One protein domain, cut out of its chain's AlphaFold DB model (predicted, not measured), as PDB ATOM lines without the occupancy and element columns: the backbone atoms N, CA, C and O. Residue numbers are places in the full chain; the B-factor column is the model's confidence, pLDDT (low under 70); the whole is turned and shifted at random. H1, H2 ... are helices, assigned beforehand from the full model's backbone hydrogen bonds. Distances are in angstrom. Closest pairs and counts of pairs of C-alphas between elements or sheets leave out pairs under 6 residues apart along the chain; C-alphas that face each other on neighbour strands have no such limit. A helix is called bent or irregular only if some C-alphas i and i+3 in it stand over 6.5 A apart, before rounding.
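Overview. This is residues 19 to 47, 87 to 143 and 293 to 352 of the 352 residues of the protein "DDE_Tnp_IS1595 domain-containing protein" of Bifidobacterium pseudocatenulatum DSM 20438 = JCM 1200 = LMG 10505 (UniProt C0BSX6). A body of crossed helices is built round H4, with the longest helix, H1, along one side; H2 packs on both H1 and H4, H6 packs on H1 and meets H4 at residues 137 to 141, H3 folds back on H2, and H5 packs across H4 with residues 297 to 304. Residues 345 to 352, with the short helix H8, stick out from this body as a free tail. The printed part has 146 residues, with eight named helices in the order H1 to H8 and no named strand, and its class is all helix. The whole is compact, with a radius of gyration of the C-alphas of 16.3 A, yet only just elongated in outline, its C-alphas spanning 53 by 35 by 28 A.

Along the chain. H1, residues 22 to 45, is 33.7 A from first to last C-alpha; it begins with C-alpha 22 at (82.863, -53.115, 187.895) and ends with C-alpha 45 at (86.257, -54.785, 221.350). H2 holds residues 100 to 111 over 17.0 A, and H6 holds residues 317 to 327 over 15.0 A. H4 holds residues 127 to 141 over 21.5 A, with C-alpha 127 at (108.309, -52.869, 197.424). H3 is residues 116 to 123. H5, residues 293 to 310, is 27.8 A long and irregular, with C-alphas 293 and 296 7.5 A apart. H7 is residues 334 to 339, and H8 is residues 346 to 351, ending with C-alpha 351 at (124.344, -79.411, 186.632). Residues 87 to 99 hold no named element.

Arrangement. H1 touches H6 with its residues 31 to 40 alone, the closest C-alphas, of Gly 39 and Gly 326, being 4.3 A apart; the two run the same way at a steep tilt of 38 degrees. H1 touches H2 with residues 25 to 33 alone, closest at the C-alphas of Val 29 and Glu 108, 5.9 A apart; they run opposite ways at 35.1 degrees, a tilt only just steep. H1 and H4 are apart, and so are H2 and H6. H4 is the hub, touching four helices. With residues 137 to 141 alone it touches H6, the closest C-alphas being those of Cys 140 and Leu 325, 5.6 A apart. With residues 130 to 134 alone it touches H2, about perpendicular at 74 degrees, the C-alphas of Phe 110 and Arg 134 coming closest at 7.3 A. H2 and H3 form a helical hairpin, closest at the C-alphas of Val 102 and Cys 123, 5.7 A apart. H3 touches residues 127 to 131 of H4, about perpendicular at 86 degrees, with the C-alphas of Ala 120 and Ala 130 closest at 5.3 A. H5 touches H4 at a steep tilt of 56 degrees, the closest C-alphas being those of Ile 138 and Trp 301, 5.9 A apart. H7 is close to H4 but not clearly touching, with the C-alphas of Leu 132 and Arg 334 closest at 7.1 A. H8 touches no helix. In H1, H2, H3, H4, H7 and H8 every O i to N i+4 pair is within hydrogen-bond range; in H5 13 of 14 are, and in H6 5 of 7.

Size, cuts and confidence. The C-alphas of Ala 45 and Ala 352 are the two farthest apart, at 57.3 A. Without residues 345 to 352 the body spans 42 by 39 by 28 A. Residues 48 to 86 are not printed, and C-alphas 47 and 87 are 7.4 A apart across that cut; residues 144 to 292 are not printed either, with 18.0 A between C-alphas 143 and 293. Of the links that are printed whole, H2 to H3 and H3 to H4 are tight, and H5 to H6, H6 to H7 and H7 to H8 are short. The mean pLDDT of the printed part is 82.8; residues 19 to 20, 39, 41 to 47, 310 to 323 and 351 to 352 are under 70.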
ATOM      1  N   GLU A  19      87.635 -61.785 184.154       65.06
ATOM      2  CA  GLU A  19      87.641 -60.392 184.593       65.06
ATOM      3  C   GLU A  19      86.381 -60.067 185.403       65.06
ATOM      4  O   GLU A  19      85.256 -60.257 184.945       65.06
ATOM      5  N   LEU A  20      86.564 -59.500 186.597       68.81
ATOM      6  CA  LEU A  20      85.456 -58.967 187.393       68.81
ATOM      7  C   LEU A  20      84.796 -57.787 186.667       68.81
ATOM      8  O   LEU A  20      85.463 -56.824 186.271       68.81
ATOM      9  N   THR A  21      83.468 -57.793 186.579       74.88
ATOM     10  CA  THR A  21      82.703 -56.595 186.226       74.88
ATOM     11  C   THR A  21      82.950 -55.487 187.264       74.88
ATOM     12  O   THR A  21      83.313 -55.760 188.413       74.88
ATOM     13  N   PRO A  22      82.721 -54.203 186.926       77.88
ATOM     14  CA  PRO A  22      82.863 -53.115 187.895       77.88
ATOM     15  C   PRO A  22      82.031 -53.306 189.175       77.88
ATOM     16  O   PRO A  22      82.467 -52.890 190.248       77.88
ATOM     17  N   GLN A  23      80.862 -53.946 189.064       75.00
ATOM     18  CA  GLN A  23      79.974 -54.233 190.192       75.00
ATOM     19  C   GLN A  23      80.514 -55.373 191.061       75.00
ATOM     20  O   GLN A  23      80.660 -55.187 192.269       75.00
ATOM     21  N   GLU A  24      80.883 -56.510 190.460       74.25
ATOM     22  CA  GLU A  24      81.486 -57.643 191.181       74.25
ATOM     23  C   GLU A  24      82.780 -57.207 191.876       74.25
ATOM     24  O   GLU A  24      83.005 -57.509 193.044       74.25
ATOM     25  N   ARG A  25      83.601 -56.393 191.203       83.25
ATOM     26  CA  ARG A  25      84.806 -55.796 191.785       83.25
ATOM     27  C   ARG A  25      84.503 -54.942 193.019       83.25
ATOM     28  O   ARG A  25      85.196 -55.066 194.029       83.25
ATOM     29  N   ASP A  26      83.538 -54.024 192.937       81.44
ATOM     30  CA  ASP A  26      83.196 -53.139 194.058       81.44
ATOM     31  C   ASP A  26      82.687 -53.941 195.261       81.44
ATOM     32  O   ASP A  26      83.127 -53.721 196.394       81.44
ATOM     33  N   LEU A  27      81.833 -54.932 195.012       76.56
ATOM     34  CA  LEU A  27      81.342 -55.815 196.058       76.56
ATOM     35  C   LEU A  27      82.455 -56.695 196.644       76.56
ATOM     36  O   LEU A  27      82.529 -56.818 197.866       76.56
ATOM     37  N   ALA A  28      83.378 -57.207 195.823       77.56
ATOM     38  CA  ALA A  28      84.561 -57.942 196.275       77.56
ATOM     39  C   ALA A  28      85.404 -57.120 197.250       77.56
ATOM     40  O   ALA A  28      85.745 -57.555 198.354       77.56
ATOM     41  N   VAL A  29      85.713 -55.882 196.857       84.31
ATOM     42  CA  VAL A  29      86.478 -54.949 197.682       84.31
ATOM     43  C   VAL A  29      85.724 -54.646 198.974       84.31
ATOM     44  O   VAL A  29      86.334 -54.680 200.044       84.31
ATOM     45  N   LYS A  30      84.416 -54.374 198.910       83.88
ATOM     46  CA  LYS A  30      83.585 -54.121 200.097       83.88
ATOM     47  C   LYS A  30      83.575 -55.314 201.048       83.88
ATOM     48  O   LYS A  30      83.830 -55.118 202.233       83.88
ATOM     49  N   ALA A  31      83.366 -56.527 200.542       80.06
ATOM     50  CA  ALA A  31      83.342 -57.749 201.337       80.06
ATOM     51  C   ALA A  31      84.687 -57.980 202.046       80.06
ATOM     52  O   ALA A  31      84.728 -58.138 203.267       80.06
ATOM     53  N   LEU A  32      85.807 -57.901 201.316       84.12
ATOM     54  CA  LEU A  32      87.146 -58.062 201.891       84.12
ATOM     55  C   LEU A  32      87.477 -56.984 202.928       84.12
ATOM     56  O   LEU A  32      88.091 -57.278 203.956       84.12
ATOM     57  N   ARG A  33      87.090 -55.730 202.667       87.44
ATOM     58  CA  ARG A  33      87.283 -54.621 203.609       87.44
ATOM     59  C   ARG A  33      86.475 -54.827 204.877       87.44
ATOM     60  O   ARG A  33      87.049 -54.689 205.953       87.44
ATOM     61  N   ALA A  34      85.191 -55.157 204.744       81.88
ATOM     62  CA  ALA A  34      84.301 -55.421 205.867       81.88
ATOM     63  C   ALA A  34      84.860 -56.554 206.723       81.88
ATOM     64  O   ALA A  34      85.146 -56.333 207.891       81.88
ATOM     65  N   ALA A  35      85.185 -57.701 206.129       80.62
ATOM     66  CA  ALA A  35      85.745 -58.825 206.867       80.62
ATOM     67  C   ALA A  35      87.078 -58.504 207.562       80.62
ATOM     68  O   ALA A  35      87.315 -58.922 208.697       80.62
ATOM     69  N   LEU A  36      87.962 -57.752 206.899       82.69
ATOM     70  CA  LEU A  36      89.241 -57.366 207.487       82.69
ATOM     71  C   LEU A  36      89.068 -56.345 208.626       82.69
ATOM     72  O   LEU A  36      89.801 -56.412 209.615       82.69
ATOM     73  N   TYR A  37      88.125 -55.408 208.496       79.75
ATOM     74  CA  TYR A  37      87.794 -54.445 209.545       79.75
ATOM     75  C   TYR A  37      87.048 -55.087 210.707       79.75
ATOM     76  O   TYR A  37      87.448 -54.857 211.839       79.75
ATOM     77  N   GLU A  38      86.023 -55.896 210.449       73.06
ATOM     78  CA  GLU A  38      85.267 -56.641 211.454       73.06
ATOM     79  C   GLU A  38      86.206 -57.527 212.261       73.06
ATOM     80  O   GLU A  38      86.248 -57.397 213.478       73.06
ATOM     81  N   GLY A  39      87.047 -58.336 211.604       68.56
ATOM     82  CA  GLY A  39      88.041 -59.156 212.298       68.56
ATOM     83  C   GLY A  39      88.980 -58.321 213.175       68.56
ATOM     84  O   GLY A  39      89.290 -58.700 214.299       68.56
ATOM     85  N   PHE A  40      89.388 -57.138 212.705       72.50
ATOM     86  CA  PHE A  40      90.244 -56.237 213.478       72.50
ATOM     87  C   PHE A  40      89.518 -55.517 214.627       72.50
ATOM     88  O   PHE A  40      90.127 -55.281 215.670       72.50
ATOM     89  N   ALA A  41      88.251 -55.149 214.441       66.50
ATOM     90  CA  ALA A  41      87.427 -54.461 215.427       66.50
ATOM     91  C   ALA A  41      86.938 -55.422 216.520       66.50
ATOM     92  O   ALA A  41      87.015 -55.077 217.695       66.50
ATOM     93  N   LEU A  42      86.530 -56.641 216.157       59.16
ATOM     94  CA  LEU A  42      86.201 -57.732 217.083       59.16
ATOM     95  C   LEU A  42      87.405 -58.078 217.965       59.16
ATOM     96  O   LEU A  42      87.287 -58.107 219.186       59.16
ATOM     97  N   ASP A  43      88.593 -58.217 217.366       60.25
ATOM     98  CA  ASP A  43      89.837 -58.413 218.117       60.25
ATOM     99  C   ASP A  43      90.120 -57.257 219.114       60.25
ATOM    100  O   ASP A  43      90.860 -57.442 220.081       60.25
ATOM    101  N   ALA A  44      89.584 -56.050 218.891       57.97
ATOM    102  CA  ALA A  44      89.783 -54.893 219.769       57.97
ATOM    103  C   ALA A  44      88.683 -54.734 220.837       57.97
ATOM    104  O   ALA A  44      88.990 -54.313 221.951       57.97
ATOM    105  N   ALA A  45      87.428 -55.060 220.514       53.34
ATOM    106  CA  ALA A  45      86.257 -54.785 221.350       53.34
ATOM    107  C   ALA A  45      85.893 -55.926 222.317       53.34
ATOM    108  O   ALA A  45      85.356 -55.664 223.391       53.34
ATOM    109  N   THR A  46      86.205 -57.182 221.987       52.25
ATOM    110  CA  THR A  46      85.806 -58.349 222.787       52.25
ATOM    111  C   THR A  46      87.002 -59.248 223.072       52.25
ATOM    112  O   THR A  46      87.172 -60.324 222.514       52.25
ATOM    113  N   SER A  47      87.857 -58.824 224.002       55.16
ATOM    114  CA  SER A  47      88.820 -59.744 224.616       55.16
ATOM    115  C   SER A  47      88.141 -60.570 225.703       55.16
ATOM    116  O   SER A  47      88.446 -60.395 226.884       55.16
ATOM    117  N   VAL A  87      94.801 -61.842 220.709       83.31
ATOM    118  CA  VAL A  87      93.791 -61.996 219.644       83.31
ATOM    119  C   VAL A  87      94.273 -61.478 218.278       83.31
ATOM    120  O   VAL A  87      94.150 -62.157 217.265       83.31
ATOM    121  N   ARG A  88      95.028 -60.371 218.272       83.88
ATOM    122  CA  ARG A  88      95.637 -59.774 217.065       83.88
ATOM    123  C   ARG A  88      96.865 -60.516 216.520       83.88
ATOM    124  O   ARG A  88      97.405 -60.178 215.461       83.88
ATOM    125  N   THR A  89      97.403 -61.487 217.257       88.31
ATOM    126  CA  THR A  89      98.638 -62.166 216.851       88.31
ATOM    127  C   THR A  89      98.406 -62.966 215.580       88.31
ATOM    128  O   THR A  89      97.499 -63.778 215.521       88.31
ATOM    129  N   ASN A  90      99.288 -62.785 214.590       88.62
ATOM    130  CA  ASN A  90      99.231 -63.487 213.303       88.62
ATOM    131  C   ASN A  90      97.979 -63.177 212.448       88.62
ATOM    132  O   ASN A  90      97.786 -63.802 211.412       88.62
ATOM    133  N   ARG A  91      97.191 -62.160 212.813       87.56
ATOM    134  CA  ARG A  91      96.130 -61.584 211.970       87.56
ATOM    135  C   ARG A  91      96.723 -60.631 210.937       87.56
ATOM    136  O   ARG A  91      97.714 -59.954 211.235       87.56
ATOM    137  N   VAL A  92      96.106 -60.521 209.760       88.81
ATOM    138  CA  VAL A  92      96.593 -59.727 208.606       88.81
ATOM    139  C   VAL A  92      97.087 -58.329 209.020       88.81
ATOM    140  O   VAL A  92      98.255 -57.985 208.778       88.81
ATOM    141  N   MET A  93      96.241 -57.570 209.731       88.19
ATOM    142  CA  MET A  93      96.569 -56.236 210.259       88.19
ATOM    143  C   MET A  93      97.115 -56.248 211.691       88.19
ATOM    144  O   MET A  93      97.822 -55.322 212.077       88.19
ATOM    145  N   GLY A  94      96.853 -57.291 212.481       84.25
ATOM    146  CA  GLY A  94      97.070 -57.254 213.930       84.25
ATOM    147  C   GLY A  94      98.526 -57.050 214.374       84.25
ATOM    148  O   GLY A  94      98.785 -56.383 215.369       84.25
ATOM    149  N   MET A  95      99.496 -57.544 213.597       85.25
ATOM    150  CA  MET A  95     100.937 -57.323 213.837       85.25
ATOM    151  C   MET A  95     101.562 -56.323 212.845       85.25
ATOM    152  O   MET A  95     102.775 -56.333 212.610       85.25
ATOM    153  N   SER A  96     100.739 -55.528 212.163       89.56
ATOM    154  CA  SER A  96     101.176 -54.487 211.235       89.56
ATOM    155  C   SER A  96     101.432 -53.169 211.970       89.56
ATOM    156  O   SER A  96     100.694 -52.807 212.873       89.56
ATOM    157  N   LYS A  97     102.450 -52.417 211.532       90.12
ATOM    158  CA  LYS A  97     102.645 -51.005 211.925       90.12
ATOM    159  C   LYS A  97     101.970 -50.015 210.964       90.12
ATOM    160  O   LYS A  97     101.963 -48.819 211.219       90.12
ATOM    161  N   LEU A  98     101.459 -50.502 209.832       93.12
ATOM    162  CA  LEU A  98     100.721 -49.697 208.858       93.12
ATOM    163  C   LEU A  98      99.316 -49.386 209.377       93.12
ATOM    164  O   LEU A  98      98.682 -50.259 209.969       93.12
ATOM    165  N   LYS A  99      98.828 -48.178 209.076       91.75
ATOM    166  CA  LYS A  99      97.448 -47.751 209.346       91.75
ATOM    167  C   LYS A  99      96.448 -48.619 208.568       91.75
ATOM    168  O   LYS A  99      96.754 -49.046 207.453       91.75
ATOM    169  N   ALA A 100      95.242 -48.808 209.107       89.06
ATOM    170  CA  ALA A 100      94.189 -49.613 208.474       89.06
ATOM    171  C   ALA A 100      93.881 -49.155 207.036       89.06
ATOM    172  O   ALA A 100      93.875 -49.973 206.123       89.06
ATOM    173  N   GLY A 101      93.786 -47.842 206.790       91.94
ATOM    174  CA  GLY A 101      93.558 -47.300 205.443       91.94
ATOM    175  C   GLY A 101      94.602 -47.717 204.391       91.94
ATOM    176  O   GLY A 101      94.271 -47.831 203.215       91.94
ATOM    177  N   VAL A 102      95.849 -48.012 204.791       96.31
ATOM    178  CA  VAL A 102      96.876 -48.544 203.872       96.31
ATOM    179  C   VAL A 102      96.535 -49.974 203.446       96.31
ATOM    180  O   VAL A 102      96.682 -50.317 202.277       96.31
ATOM    181  N   TRP A 103      96.044 -50.801 204.372       94.69
ATOM    182  CA  TRP A 103      95.567 -52.150 204.063       94.69
ATOM    183  C   TRP A 103      94.325 -52.126 203.180       94.69
ATOM    184  O   TRP A 103      94.246 -52.905 202.239       94.69
ATOM    185  N   MET A 104      93.411 -51.183 203.404       92.88
ATOM    186  CA  MET A 104      92.205 -51.054 202.581       92.88
ATOM    187  C   MET A 104      92.510 -50.662 201.136       92.88
ATOM    188  O   MET A 104      91.864 -51.178 200.225       92.88
ATOM    189  N   ARG A 105      93.510 -49.801 200.905       95.56
ATOM    190  CA  ARG A 105      94.037 -49.532 199.553       95.56
ATOM    191  C   ARG A 105      94.767 -50.739 198.969       95.56
ATOM    192  O   ARG A 105      94.705 -50.991 197.769       95.56
ATOM    193  N   PHE A 106      95.467 -51.502 199.806       96.06
ATOM    194  CA  PHE A 106      96.132 -52.717 199.352       96.06
ATOM    195  C   PHE A 106      95.136 -53.788 198.896       96.06
ATOM    196  O   PHE A 106      95.403 -54.440 197.894       96.06
ATOM    197  N   LEU A 107      93.998 -53.944 199.579       92.31
ATOM    198  CA  LEU A 107      92.948 -54.884 199.175       92.31
ATOM    199  C   LEU A 107      92.363 -54.547 197.800       92.31
ATOM    200  O   LEU A 107      92.178 -55.454 197.002       92.31
ATOM    201  N   GLU A 108      92.176 -53.266 197.468       91.75
ATOM    202  CA  GLU A 108      91.816 -52.872 196.094       91.75
ATOM    203  C   GLU A 108      92.878 -53.338 195.096       91.75
ATOM    204  O   GLU A 108      92.560 -53.960 194.094       91.75
ATOM    205  N   CYS A 109      94.161 -53.112 195.400       94.12
ATOM    206  CA  CYS A 109      95.250 -53.571 194.536       94.12
ATOM    207  C   CYS A 109      95.318 -55.103 194.411       94.12
ATOM    208  O   CYS A 109      95.889 -55.604 193.441       94.12
ATOM    209  N   PHE A 110      94.845 -55.821 195.433       92.38
ATOM    210  CA  PHE A 110      94.791 -57.275 195.488       92.38
ATOM    211  C   PHE A 110      93.630 -57.818 194.651       92.38
ATOM    212  O   PHE A 110      93.826 -58.776 193.928       92.38
ATOM    213  N   VAL A 111      92.458 -57.190 194.671       88.88
ATOM    214  CA  VAL A 111      91.361 -57.559 193.758       88.88
ATOM    215  C   VAL A 111      91.728 -57.213 192.311       88.88
ATOM    216  O   VAL A 111      91.590 -58.038 191.418       88.88
ATOM    217  N   ASP A 112      92.334 -56.042 192.094       89.00
ATOM    218  CA  ASP A 112      92.795 -55.562 190.781       89.00
ATOM    219  C   ASP A 112      94.007 -56.344 190.213       89.00
ATOM    220  O   ASP A 112      94.576 -55.944 189.196       89.00
ATOM    221  N   CYS A 113      94.496 -57.381 190.902       92.44
ATOM    222  CA  CYS A 113      95.638 -58.203 190.476       92.44
ATOM    223  C   CYS A 113      96.901 -57.411 190.082       92.44
ATOM    224  O   CYS A 113      97.689 -57.803 189.221       92.44
ATOM    225  N   LEU A 114      97.157 -56.276 190.741       93.12
ATOM    226  CA  LEU A 114      98.221 -55.367 190.313       93.12
ATOM    227  C   LEU A 114      99.621 -55.923 190.568       93.12
ATOM    228  O   LEU A 114      99.873 -56.684 191.501       93.12
ATOM    229  N   SER A 115     100.610 -55.439 189.816       92.12
ATOM    230  CA  SER A 115     102.016 -55.729 190.105       92.12
ATOM    231  C   SER A 115     102.460 -55.141 191.455       92.12
ATOM    232  O   SER A 115     101.968 -54.105 191.904       92.12
ATOM    233  N   LEU A 116     103.462 -55.753 192.099       94.81
ATOM    234  CA  LEU A 116     103.973 -55.284 193.398       94.81
ATOM    235  C   LEU A 116     104.448 -53.822 193.380       94.81
ATOM    236  O   LEU A 116     104.370 -53.147 194.403       94.81
ATOM    237  N   ARG A 117     104.944 -53.332 192.235       94.38
ATOM    238  CA  ARG A 117     105.373 -51.932 192.079       94.38
ATOM    239  C   ARG A 117     104.176 -50.983 192.078       94.38
ATOM    240  O   ARG A 117     104.223 -49.982 192.783       94.38
ATOM    241  N   LYS A 118     103.095 -51.340 191.373       95.69
ATOM    242  CA  LYS A 118     101.830 -50.591 191.406       95.69
ATOM    243  C   LYS A 118     101.221 -50.607 192.813       95.69
ATOM    244  O   LYS A 118     100.839 -49.554 193.310       95.69
ATOM    245  N   CYS A 119     101.222 -51.758 193.500       96.94
ATOM    246  CA  CYS A 119     100.793 -51.844 194.903       96.94
ATOM    247  C   CYS A 119     101.613 -50.911 195.808       96.94
ATOM    248  O   CYS A 119     101.045 -50.168 196.600       96.94
ATOM    249  N   ALA A 120     102.945 -50.945 195.690       98.00
ATOM    250  CA  ALA A 120     103.858 -50.114 196.474       98.00
ATOM    251  C   ALA A 120     103.576 -48.615 196.279       98.00
ATOM    252  O   ALA A 120     103.441 -47.890 197.263       98.00
ATOM    253  N   GLN A 121     103.403 -48.188 195.025       98.19
ATOM    254  CA  GLN A 121     103.050 -46.816 194.668       98.19
ATOM    255  C   GLN A 121     101.686 -46.409 195.248       98.19
ATOM    256  O   GLN A 121     101.623 -45.456 196.017       98.19
ATOM    257  N   ARG A 122     100.609 -47.158 194.957       97.62
ATOM    258  CA  ARG A 122      99.244 -46.842 195.432       97.62
ATOM    259  C   ARG A 122      99.124 -46.846 196.961       97.62
ATOM    260  O   ARG A 122      98.365 -46.073 197.540       97.62
ATOM    261  N   CYS A 123      99.865 -47.722 197.637       97.81
ATOM    262  CA  CYS A 123      99.822 -47.825 199.095       97.81
ATOM    263  C   CYS A 123     100.773 -46.846 199.803       97.81
ATOM    264  O   CYS A 123     100.630 -46.667 201.013       97.81
ATOM    265  N   GLY A 124     101.722 -46.229 199.088       98.00
ATOM    266  CA  GLY A 124     102.763 -45.383 199.677       98.00
ATOM    267  C   GLY A 124     103.754 -46.172 200.542       98.00
ATOM    268  O   GLY A 124     104.140 -45.723 201.617       98.00
ATOM    269  N   VAL A 125     104.126 -47.385 200.122       98.19
ATOM    270  CA  VAL A 125     105.035 -48.273 200.871       98.19
ATOM    271  C   VAL A 125     106.171 -48.772 199.988       98.19
ATOM    272  O   VAL A 125     106.064 -48.811 198.768       98.19
ATOM    273  N   CYS A 126     107.271 -49.229 200.590       96.88
ATOM    274  CA  CYS A 126     108.346 -49.835 199.808       96.88
ATOM    275  C   CYS A 126     107.932 -51.201 199.220       96.88
ATOM    276  O   CYS A 126     107.076 -51.909 199.762       96.88
ATOM    277  N   LEU A 127     108.604 -51.621 198.144       95.12
ATOM    278  CA  LEU A 127     108.309 -52.869 197.424       95.12
ATOM    279  C   LEU A 127     108.301 -54.110 198.335       95.12
ATOM    280  O   LEU A 127     107.467 -55.000 198.185       95.12
ATOM    281  N   LYS A 128     109.216 -54.155 199.312       93.81
ATOM    282  CA  LYS A 128     109.298 -55.242 200.295       93.81
ATOM    283  C   LYS A 128     108.049 -55.319 201.171       93.81
ATOM    284  O   LYS A 128     107.593 -56.415 201.484       93.81
ATOM    285  N   THR A 129     107.514 -54.172 201.574       96.25
ATOM    286  CA  THR A 129     106.291 -54.102 202.374       96.25
ATOM    287  C   THR A 129     105.094 -54.557 201.550       96.25
ATOM    288  O   THR A 129     104.378 -55.437 202.011       96.25
ATOM    289  N   ALA A 130     104.943 -54.079 200.309       97.19
ATOM    290  CA  ALA A 130     103.879 -54.534 199.408       97.19
ATOM    291  C   ALA A 130     103.917 -56.057 199.171       97.19
ATOM    292  O   ALA A 130     102.882 -56.719 199.189       97.19
ATOM    293  N   PHE A 131     105.116 -56.635 199.019       95.31
ATOM    294  CA  PHE A 131     105.293 -58.088 198.921       95.31
ATOM    295  C   PHE A 131     104.787 -58.817 200.171       95.31
ATOM    296  O   PHE A 131     104.022 -59.768 200.057       95.31
ATOM    297  N   LEU A 132     105.178 -58.364 201.365       95.31
ATOM    298  CA  LEU A 132     104.745 -58.982 202.622       95.31
ATOM    299  C   LEU A 132     103.239 -58.817 202.865       95.31
ATOM    300  O   LEU A 132     102.623 -59.726 203.412       95.31
ATOM    301  N   MET A 133     102.648 -57.688 202.459       96.25
ATOM    302  CA  MET A 133     101.198 -57.481 202.521       96.25
ATOM    303  C   MET A 133     100.467 -58.509 201.655       96.25
ATOM    304  O   MET A 133      99.589 -59.199 202.162       96.25
ATOM    305  N   ARG A 134     100.902 -58.694 200.400       96.00
ATOM    306  CA  ARG A 134     100.341 -59.706 199.491       96.00
ATOM    307  C   ARG A 134     100.410 -61.097 200.079       96.00
ATOM    308  O   ARG A 134      99.407 -61.786 200.161       96.00
ATOM    309  N   GLN A 135     101.602 -61.488 200.500       94.56
ATOM    310  CA  GLN A 135     101.843 -62.821 201.022       94.56
ATOM    311  C   GLN A 135     100.998 -63.130 202.262       94.56
ATOM    312  O   GLN A 135     100.499 -64.241 202.387       94.56
ATOM    313  N   ARG A 136     100.778 -62.145 203.144       93.19
ATOM    314  CA  ARG A 136      99.878 -62.305 204.296       93.19
ATOM    315  C   ARG A 136      98.434 -62.550 203.878       93.19
ATOM    316  O   ARG A 136      97.803 -63.427 204.450       93.19
ATOM    317  N   VAL A 137      97.925 -61.781 202.913       92.62
ATOM    318  CA  VAL A 137      96.553 -61.954 202.408       92.62
ATOM    319  C   VAL A 137      96.406 -63.332 201.770       92.62
ATOM    320  O   VAL A 137      95.525 -64.083 202.174       92.62
ATOM    321  N   ILE A 138      97.330 -63.708 200.879       92.94
ATOM    322  CA  ILE A 138      97.345 -65.029 200.237       92.94
ATOM    323  C   ILE A 138      97.376 -66.155 201.276       92.94
ATOM    324  O   ILE A 138      96.617 -67.112 201.180       92.94
ATOM    325  N   GLU A 139      98.238 -66.057 202.294       91.31
ATOM    326  CA  GLU A 139      98.346 -67.102 203.314       91.31
ATOM    327  C   GLU A 139      97.048 -67.283 204.116       91.31
ATOM    328  O   GLU A 139      96.732 -68.406 204.512       91.31
ATOM    329  N   CYS A 140      96.299 -66.202 204.342       88.25
ATOM    330  CA  CYS A 140      95.012 -66.267 205.022       88.25
ATOM    331  C   CYS A 140      93.918 -66.877 204.138       88.25
ATOM    332  O   CYS A 140      93.198 -67.744 204.622       88.25
ATOM    333  N   ILE A 141      93.814 -66.474 202.868       84.88
ATOM    334  CA  ILE A 141      92.745 -66.952 201.970       84.88
ATOM    335  C   ILE A 141      92.971 -68.395 201.496       84.88
ATOM    336  O   ILE A 141      92.023 -69.173 201.424       84.88
ATOM    337  N   ARG A 142      94.228 -68.804 201.257       83.31
ATOM    338  CA  ARG A 142      94.536 -70.135 200.695       83.31
ATOM    339  C   ARG A 142      94.061 -71.288 201.572       83.31
ATOM    340  O   ARG A 142      93.834 -72.388 201.096       83.31
ATOM    341  N   ARG A 143      93.969 -71.058 202.886       74.94
ATOM    342  CA  ARG A 143      93.641 -72.104 203.862       74.94
ATOM    343  C   ARG A 143      92.172 -72.522 203.802       74.94
ATOM    344  O   ARG A 143      91.820 -73.551 204.365       74.94
ATOM    345  N   LYS A 293     109.699 -69.989 193.899       93.44
ATOM    346  CA  LYS A 293     109.413 -70.157 195.341       93.44
ATOM    347  C   LYS A 293     108.078 -69.582 195.813       93.44
ATOM    348  O   LYS A 293     107.633 -69.897 196.909       93.44
ATOM    349  N   TYR A 294     107.470 -68.703 195.025       94.94
ATOM    350  CA  TYR A 294     106.172 -68.110 195.321       94.94
ATOM    351  C   TYR A 294     105.097 -68.563 194.340       94.94
ATOM    352  O   TYR A 294     103.971 -68.113 194.491       94.94
ATOM    353  N   LEU A 295     105.409 -69.419 193.358       95.94
ATOM    354  CA  LEU A 295     104.463 -69.793 192.306       95.94
ATOM    355  C   LEU A 295     103.183 -70.381 192.903       95.94
ATOM    356  O   LEU A 295     102.116 -69.848 192.629       95.94
ATOM    357  N   GLN A 296     103.298 -71.353 193.815       95.88
ATOM    358  CA  GLN A 296     102.135 -71.940 194.492       95.88
ATOM    359  C   GLN A 296     101.262 -70.882 195.180       95.88
ATOM    360  O   GLN A 296     100.055 -70.899 195.027       95.88
ATOM    361  N   ALA A 297     101.858 -69.891 195.849       95.06
ATOM    362  CA  ALA A 297     101.091 -68.819 196.486       95.06
ATOM    363  C   ALA A 297     100.277 -67.989 195.467       95.06
ATOM    364  O   ALA A 297      99.190 -67.520 195.782       95.06
ATOM    365  N   TYR A 298     100.782 -67.793 194.247       95.94
ATOM    366  CA  TYR A 298     100.017 -67.117 193.194       95.94
ATOM    367  C   TYR A 298      98.939 -68.025 192.592       95.94
ATOM    368  O   TYR A 298      97.868 -67.521 192.285       95.94
ATOM    369  N   LEU A 299      99.180 -69.336 192.487       95.56
ATOM    370  CA  LEU A 299      98.150 -70.305 192.090       95.56
ATOM    371  C   LEU A 299      97.018 -70.382 193.123       95.56
ATOM    372  O   LEU A 299      95.854 -70.446 192.749       95.56
ATOM    373  N   ASP A 300      97.346 -70.333 194.415       93.19
ATOM    374  CA  ASP A 300      96.362 -70.289 195.501       93.19
ATOM    375  C   ASP A 300      95.519 -69.002 195.419       93.19
ATOM    376  O   ASP A 300      94.309 -69.022 195.620       93.19
ATOM    377  N   TRP A 301      96.155 -67.868 195.098       92.81
ATOM    378  CA  TRP A 301      95.454 -66.598 194.890       92.81
ATOM    379  C   TRP A 301      94.540 -66.649 193.663       92.81
ATOM    380  O   TRP A 301      93.396 -66.214 193.752       92.81
ATOM    381  N   PHE A 302      95.011 -67.205 192.549       92.12
ATOM    382  CA  PHE A 302      94.198 -67.390 191.352       92.12
ATOM    383  C   PHE A 302      92.967 -68.262 191.631       92.12
ATOM    384  O   PHE A 302      91.859 -67.836 191.337       92.12
ATOM    385  N   GLN A 303      93.142 -69.423 192.271       89.50
ATOM    386  CA  GLN A 303      92.023 -70.303 192.644       89.50
ATOM    387  C   GLN A 303      91.010 -69.591 193.527       89.50
ATOM    388  O   GLN A 303      89.811 -69.695 193.296       89.50
ATOM    389  N   TRP A 304      91.490 -68.836 194.518       86.38
ATOM    390  CA  TRP A 304      90.608 -68.041 195.357       86.38
ATOM    391  C   TRP A 304      89.840 -67.003 194.540       86.38
ATOM    392  O   TRP A 304      88.647 -66.852 194.753       86.38
ATOM    393  N   LEU A 305      90.495 -66.311 193.601       84.19
ATOM    394  CA  LEU A 305      89.843 -65.311 192.757       84.19
ATOM    395  C   LEU A 305      88.776 -65.944 191.860       84.19
ATOM    396  O   LEU A 305      87.689 -65.395 191.775       84.19
ATOM    397  N   VAL A 306      89.068 -67.097 191.253       82.31
ATOM    398  CA  VAL A 306      88.125 -67.863 190.423       82.31
ATOM    399  C   VAL A 306      86.926 -68.329 191.245       82.31
ATOM    400  O   VAL A 306      85.790 -68.078 190.867       82.31
ATOM    401  N   ALA A 307      87.153 -68.938 192.411       78.12
ATOM    402  CA  ALA A 307      86.065 -69.350 193.298       78.12
ATOM    403  C   ALA A 307      85.232 -68.148 193.772       78.12
ATOM    404  O   ALA A 307      84.013 -68.231 193.875       78.12
ATOM    405  N   PHE A 308      85.900 -67.022 194.029       73.38
ATOM    406  CA  PHE A 308      85.262 -65.781 194.437       73.38
ATOM    407  C   PHE A 308      84.453 -65.130 193.305       73.38
ATOM    408  O   PHE A 308      83.442 -64.502 193.586       73.38
ATOM    409  N   THR A 309      84.877 -65.241 192.041       70.38
ATOM    410  CA  THR A 309      84.150 -64.689 190.883       70.38
ATOM    411  C   THR A 309      83.003 -65.584 190.439       70.38
ATOM    412  O   THR A 309      81.955 -65.086 190.042       70.38
ATOM    413  N   ASP A 310      83.209 -66.899 190.483       67.31
ATOM    414  CA  ASP A 310      82.284 -67.871 189.906       67.31
ATOM    415  C   ASP A 310      81.109 -68.150 190.865       67.31
ATOM    416  O   ASP A 310      80.008 -68.416 190.397       67.31
ATOM    417  N   GLY A 311      81.307 -68.002 192.184       57.12
ATOM    418  CA  GLY A 311      80.244 -68.067 193.203       57.12
ATOM    419  C   GLY A 311      79.526 -66.739 193.486       57.12
ATOM    420  O   GLY A 311      78.596 -66.707 194.296       57.12
ATOM    421  N   PHE A 312      79.941 -65.649 192.829       50.59
ATOM    422  CA  PHE A 312      79.499 -64.304 193.177       50.59
ATOM    423  C   PHE A 312      78.004 -64.084 192.891       50.59
ATOM    424  O   PHE A 312      77.585 -64.018 191.733       50.59
ATOM    425  N   GLY A 313      77.204 -63.909 193.947       47.31
ATOM    426  CA  GLY A 313      75.771 -63.600 193.869       47.31
ATOM    427  C   GLY A 313      74.808 -64.792 193.789       47.31
ATOM    428  O   GLY A 313      73.606 -64.556 193.666       47.31
ATOM    429  N   GLU A 314      75.288 -66.037 193.887       46.59
ATOM    430  CA  GLU A 314      74.431 -67.239 193.857       46.59
ATOM    431  C   GLU A 314      74.241 -67.908 195.234       46.59
ATOM    432  O   GLU A 314      73.223 -68.570 195.447       46.59
ATOM    433  N   THR A 315      75.132 -67.685 196.211       47.12
ATOM    434  CA  THR A 315      75.013 -68.236 197.578       47.12
ATOM    435  C   THR A 315      75.527 -67.269 198.659       47.12
ATOM    436  O   THR A 315      76.203 -66.280 198.382       47.12
ATOM    437  N   ASP A 316      75.243 -67.557 199.937       50.25
ATOM    438  CA  ASP A 316      75.757 -66.815 201.111       50.25
ATOM    439  C   ASP A 316      77.307 -66.942 201.277       50.25
ATOM    440  O   ASP A 316      77.902 -66.427 202.235       50.25
ATOM    441  N   ASP A 317      77.985 -67.621 200.337       53.38
ATOM    442  CA  ASP A 317      79.406 -67.992 200.371       53.38
ATOM    443  C   ASP A 317      80.369 -66.826 200.100       53.38
ATOM    444  O   ASP A 317      81.509 -66.840 200.577       53.38
ATOM    445  N   ASP A 318      79.935 -65.755 199.431       53.94
ATOM    446  CA  ASP A 318      80.793 -64.589 199.162       53.94
ATOM    447  C   ASP A 318      81.254 -63.913 200.459       53.94
ATOM    448  O   ASP A 318      82.416 -63.515 200.640       53.94
ATOM    449  N   ARG A 319      80.330 -63.830 201.423       57.69
ATOM    450  CA  ARG A 319      80.623 -63.361 202.779       57.69
ATOM    451  C   ARG A 319      81.490 -64.363 203.525       57.69
ATOM    452  O   ARG A 319      82.296 -63.934 204.346       57.69
ATOM    453  N   LEU A 320      81.367 -65.660 203.250       60.50
ATOM    454  CA  LEU A 320      82.194 -66.705 203.852       60.50
ATOM    455  C   LEU A 320      83.660 -66.553 203.417       60.50
ATOM    456  O   LEU A 320      84.529 -66.427 204.281       60.50
ATOM    457  N   LEU A 321      83.934 -66.456 202.110       64.31
ATOM    458  CA  LEU A 321      85.287 -66.261 201.565       64.31
ATOM    459  C   LEU A 321      85.932 -64.961 202.053       64.31
ATOM    460  O   LEU A 321      87.121 -64.924 202.381       64.31
ATOM    461  N   ALA A 322      85.146 -63.890 202.169       67.56
ATOM    462  CA  ALA A 322      85.630 -62.642 202.738       67.56
ATOM    463  C   ALA A 322      85.901 -62.760 204.249       67.56
ATOM    464  O   ALA A 322      87.000 -62.419 204.695       67.56
ATOM    465  N   ARG A 323      84.956 -63.288 205.049       66.56
ATOM    466  CA  ARG A 323      85.092 -63.492 206.513       66.56
ATOM    467  C   ARG A 323      86.310 -64.344 206.874       66.56
ATOM    468  O   ARG A 323      86.934 -64.125 207.917       66.56
ATOM    469  N   GLN A 324      86.708 -65.261 205.995       71.62
ATOM    470  CA  GLN A 324      87.931 -66.052 206.143       71.62
ATOM    471  C   GLN A 324      89.204 -65.193 206.172       71.62
ATOM    472  O   GLN A 324      90.152 -65.546 206.872       71.62
ATOM    473  N   LEU A 325      89.244 -64.037 205.498       77.06
ATOM    474  CA  LEU A 325      90.374 -63.107 205.593       77.06
ATOM    475  C   LEU A 325      90.474 -62.468 206.990       77.06
ATOM    476  O   LEU A 325      91.580 -62.319 207.515       77.06
ATOM    477  N   GLY A 326      89.331 -62.115 207.587       74.81
ATOM    478  CA  GLY A 326      89.249 -61.535 208.934       74.81
ATOM    479  C   GLY A 326      89.710 -62.510 210.020       74.81
ATOM    480  O   GLY A 326      90.477 -62.142 210.911       74.81
ATOM    481  N   ASN A 327      89.323 -63.780 209.885       75.38
ATOM    482  CA  ASN A 327      89.657 -64.845 210.836       75.38
ATOM    483  C   ASN A 327      90.939 -65.622 210.486       75.38
ATOM    484  O   ASN A 327      91.432 -66.413 211.294       75.38
ATOM    485  N   GLY A 328      91.518 -65.391 209.311       80.62
ATOM    486  CA  GLY A 328      92.715 -66.074 208.846       80.62
ATOM    487  C   GLY A 328      93.952 -65.752 209.687       80.62
ATOM    488  O   GLY A 328      94.144 -64.637 210.185       80.62
ATOM    489  N   LEU A 329      94.827 -66.749 209.827       86.56
ATOM    490  CA  LEU A 329      96.111 -66.616 210.509       86.56
ATOM    491  C   LEU A 329      97.255 -66.855 209.530       86.56
ATOM    492  O   LEU A 329      97.403 -67.963 209.012       86.56
ATOM    493  N   TYR A 330      98.121 -65.857 209.370       90.56
ATOM    494  CA  TYR A 330      99.374 -66.008 208.638       90.56
ATOM    495  C   TYR A 330     100.485 -66.493 209.587       90.56
ATOM    496  O   TYR A 330     100.590 -66.072 210.744       90.56
ATOM    497  N   ARG A 331     101.349 -67.391 209.126       89.12
ATOM    498  CA  ARG A 331     102.420 -68.016 209.910       89.12
ATOM    499  C   ARG A 331     103.799 -67.664 209.368       89.12
ATOM    500  O   ARG A 331     104.738 -67.569 210.167       89.12
ATOM    501  N   ILE A 332     103.933 -67.431 208.062       88.94
ATOM    502  CA  ILE A 332     105.226 -67.156 207.435       88.94
ATOM    503  C   ILE A 332     105.660 -65.729 207.776       88.94
ATOM    504  O   ILE A 332     104.994 -64.733 207.482       88.94
ATOM    505  N   ARG A 333     106.815 -65.597 208.431       88.06
ATOM    506  CA  ARG A 333     107.374 -64.296 208.812       88.06
ATOM    507  C   ARG A 333     108.341 -63.794 207.754       88.06
ATOM    508  O   ARG A 333     108.913 -64.539 206.967       88.06
ATOM    509  N   ARG A 334     108.632 -62.492 207.817       87.88
ATOM    510  CA  ARG A 334     109.628 -61.827 206.958       87.88
ATOM    511  C   ARG A 334     110.960 -62.584 206.878       87.88
ATOM    512  O   ARG A 334     111.526 -62.676 205.797       87.88
ATOM    513  N   ARG A 335     111.459 -63.091 208.009       88.00
ATOM    514  CA  ARG A 335     112.727 -63.837 208.063       88.00
ATOM    515  C   ARG A 335     112.648 -65.185 207.343       88.00
ATOM    516  O   ARG A 335     113.632 -65.601 206.749       88.00
ATOM    517  N   ASP A 336     111.478 -65.817 207.361       90.81
ATOM    518  CA  ASP A 336     111.245 -67.106 206.718       90.81
ATOM    519  C   ASP A 336     111.264 -66.900 205.191       90.81
ATOM    520  O   ASP A 336     111.995 -67.585 204.489       90.81
ATOM    521  N   TYR A 337     110.633 -65.830 204.683       89.31
ATOM    522  CA  TYR A 337     110.740 -65.432 203.268       89.31
ATOM    523  C   TYR A 337     112.165 -65.104 202.803       89.31
ATOM    524  O   TYR A 337     112.490 -65.316 201.633       89.31
ATOM    525  N   GLN A 338     113.001 -64.553 203.688       84.75
ATOM    526  CA  GLN A 338     114.404 -64.248 203.386       84.75
ATOM    527  C   GLN A 338     115.276 -65.505 203.331       84.75
ATOM    528  O   GLN A 338     116.259 -65.512 202.601       84.75
ATOM    529  N   ARG A 339     114.919 -66.540 204.100       88.44
ATOM    530  CA  ARG A 339     115.633 -67.823 204.164       88.44
ATOM    531  C   ARG A 339     115.036 -68.896 203.249       88.44
ATOM    532  O   ARG A 339     115.597 -69.974 203.137       88.44
ATOM    533  N   MET A 340     113.909 -68.605 202.603       90.00
ATOM    534  CA  MET A 340     113.246 -69.515 201.678       90.00
ATOM    535  C   MET A 340     114.100 -69.717 200.425       90.00
ATOM    536  O   MET A 340     114.251 -68.796 199.608       90.00
ATOM    537  N   MET A 341     114.618 -70.935 200.280       89.69
ATOM    538  CA  MET A 341     115.269 -71.390 199.061       89.69
ATOM    539  C   MET A 341     114.232 -71.611 197.954       89.69
ATOM    540  O   MET A 341     113.094 -71.991 198.243       89.69
ATOM    541  N   PRO A 342     114.590 -71.359 196.685       89.88
ATOM    542  CA  PRO A 342     113.822 -71.880 195.567       89.88
ATOM    543  C   PRO A 342     113.658 -73.402 195.667       89.88
ATOM    544  O   PRO A 342     114.582 -74.070 196.130       89.88
ATOM    545  N   PRO A 343     112.501 -73.952 195.268       90.31
ATOM    546  CA  PRO A 343     112.354 -75.394 195.148       90.31
ATOM    547  C   PRO A 343     113.197 -75.912 193.975       90.31
ATOM    548  O   PRO A 343     113.606 -75.138 193.107       90.31
ATOM    549  N   TYR A 344     113.419 -77.226 193.942       89.06
ATOM    550  CA  TYR A 344     114.071 -77.941 192.839       89.06
ATOM    551  C   TYR A 344     115.533 -77.546 192.561       89.06
ATOM    552  O   TYR A 344     116.003 -77.583 191.417       89.06
ATOM    553  N   MET A 345     116.261 -77.138 193.605       88.06
ATOM    554  CA  MET A 345     117.670 -76.734 193.509       88.06
ATOM    555  C   MET A 345     118.622 -77.915 193.303       88.06
ATOM    556  O   MET A 345     119.728 -77.710 192.806       88.06
ATOM    557  N   GLU A 346     118.192 -79.141 193.598       86.38
ATOM    558  CA  GLU A 346     118.942 -80.375 193.347       86.38
ATOM    559  C   GLU A 346     119.321 -80.543 191.867       86.38
ATOM    560  O   GLU A 346     120.363 -81.112 191.552       86.38
ATOM    561  N   TYR A 347     118.523 -79.995 190.944       84.06
ATOM    562  CA  TYR A 347     118.878 -79.955 189.525       84.06
ATOM    563  C   TYR A 347     120.139 -79.120 189.280       84.06
ATOM    564  O   TYR A 347     121.041 -79.555 188.572       84.06
ATOM    565  N   TRP A 348     120.204 -77.930 189.876       82.69
ATOM    566  CA  TRP A 348     121.327 -77.012 189.701       82.69
ATOM    567  C   TRP A 348     122.587 -77.496 190.411       82.69
ATOM    568  O   TRP A 348     123.677 -77.228 189.931       82.69
ATOM    569  N   GLN A 349     122.443 -78.245 191.506       81.75
ATOM    570  CA  GLN A 349     123.568 -78.905 192.173       81.75
ATOM    571  C   GLN A 349     124.191 -80.010 191.315       81.75
ATOM    572  O   GLN A 349     125.395 -80.197 191.368       81.75
ATOM    573  N   LYS A 350     123.384 -80.735 190.528       76.06
ATOM    574  CA  LYS A 350     123.859 -81.791 189.616       76.06
ATOM    575  C   LYS A 350     124.372 -81.263 188.271       76.06
ATOM    576  O   LYS A 350     124.988 -82.016 187.528       76.06
ATOM    577  N   ALA A 351     124.003 -80.035 187.911       65.69
ATOM    578  CA  ALA A 351     124.344 -79.411 186.632       65.69
ATOM    579  C   ALA A 351     125.537 -78.441 186.720       65.69
ATOM    580  O   ALA A 351     125.990 -77.968 185.677       65.69
ATOM    581  N   ALA A 352     125.968 -78.108 187.940       58.53
ATOM    582  CA  ALA A 352     127.227 -77.431 188.236       58.53
ATOM    583  C   ALA A 352     128.355 -78.463 188.281       58.53
ATOM    584  O   ALA A 352     129.468 -78.093 187.849       58.53
TER     585      ALA A 352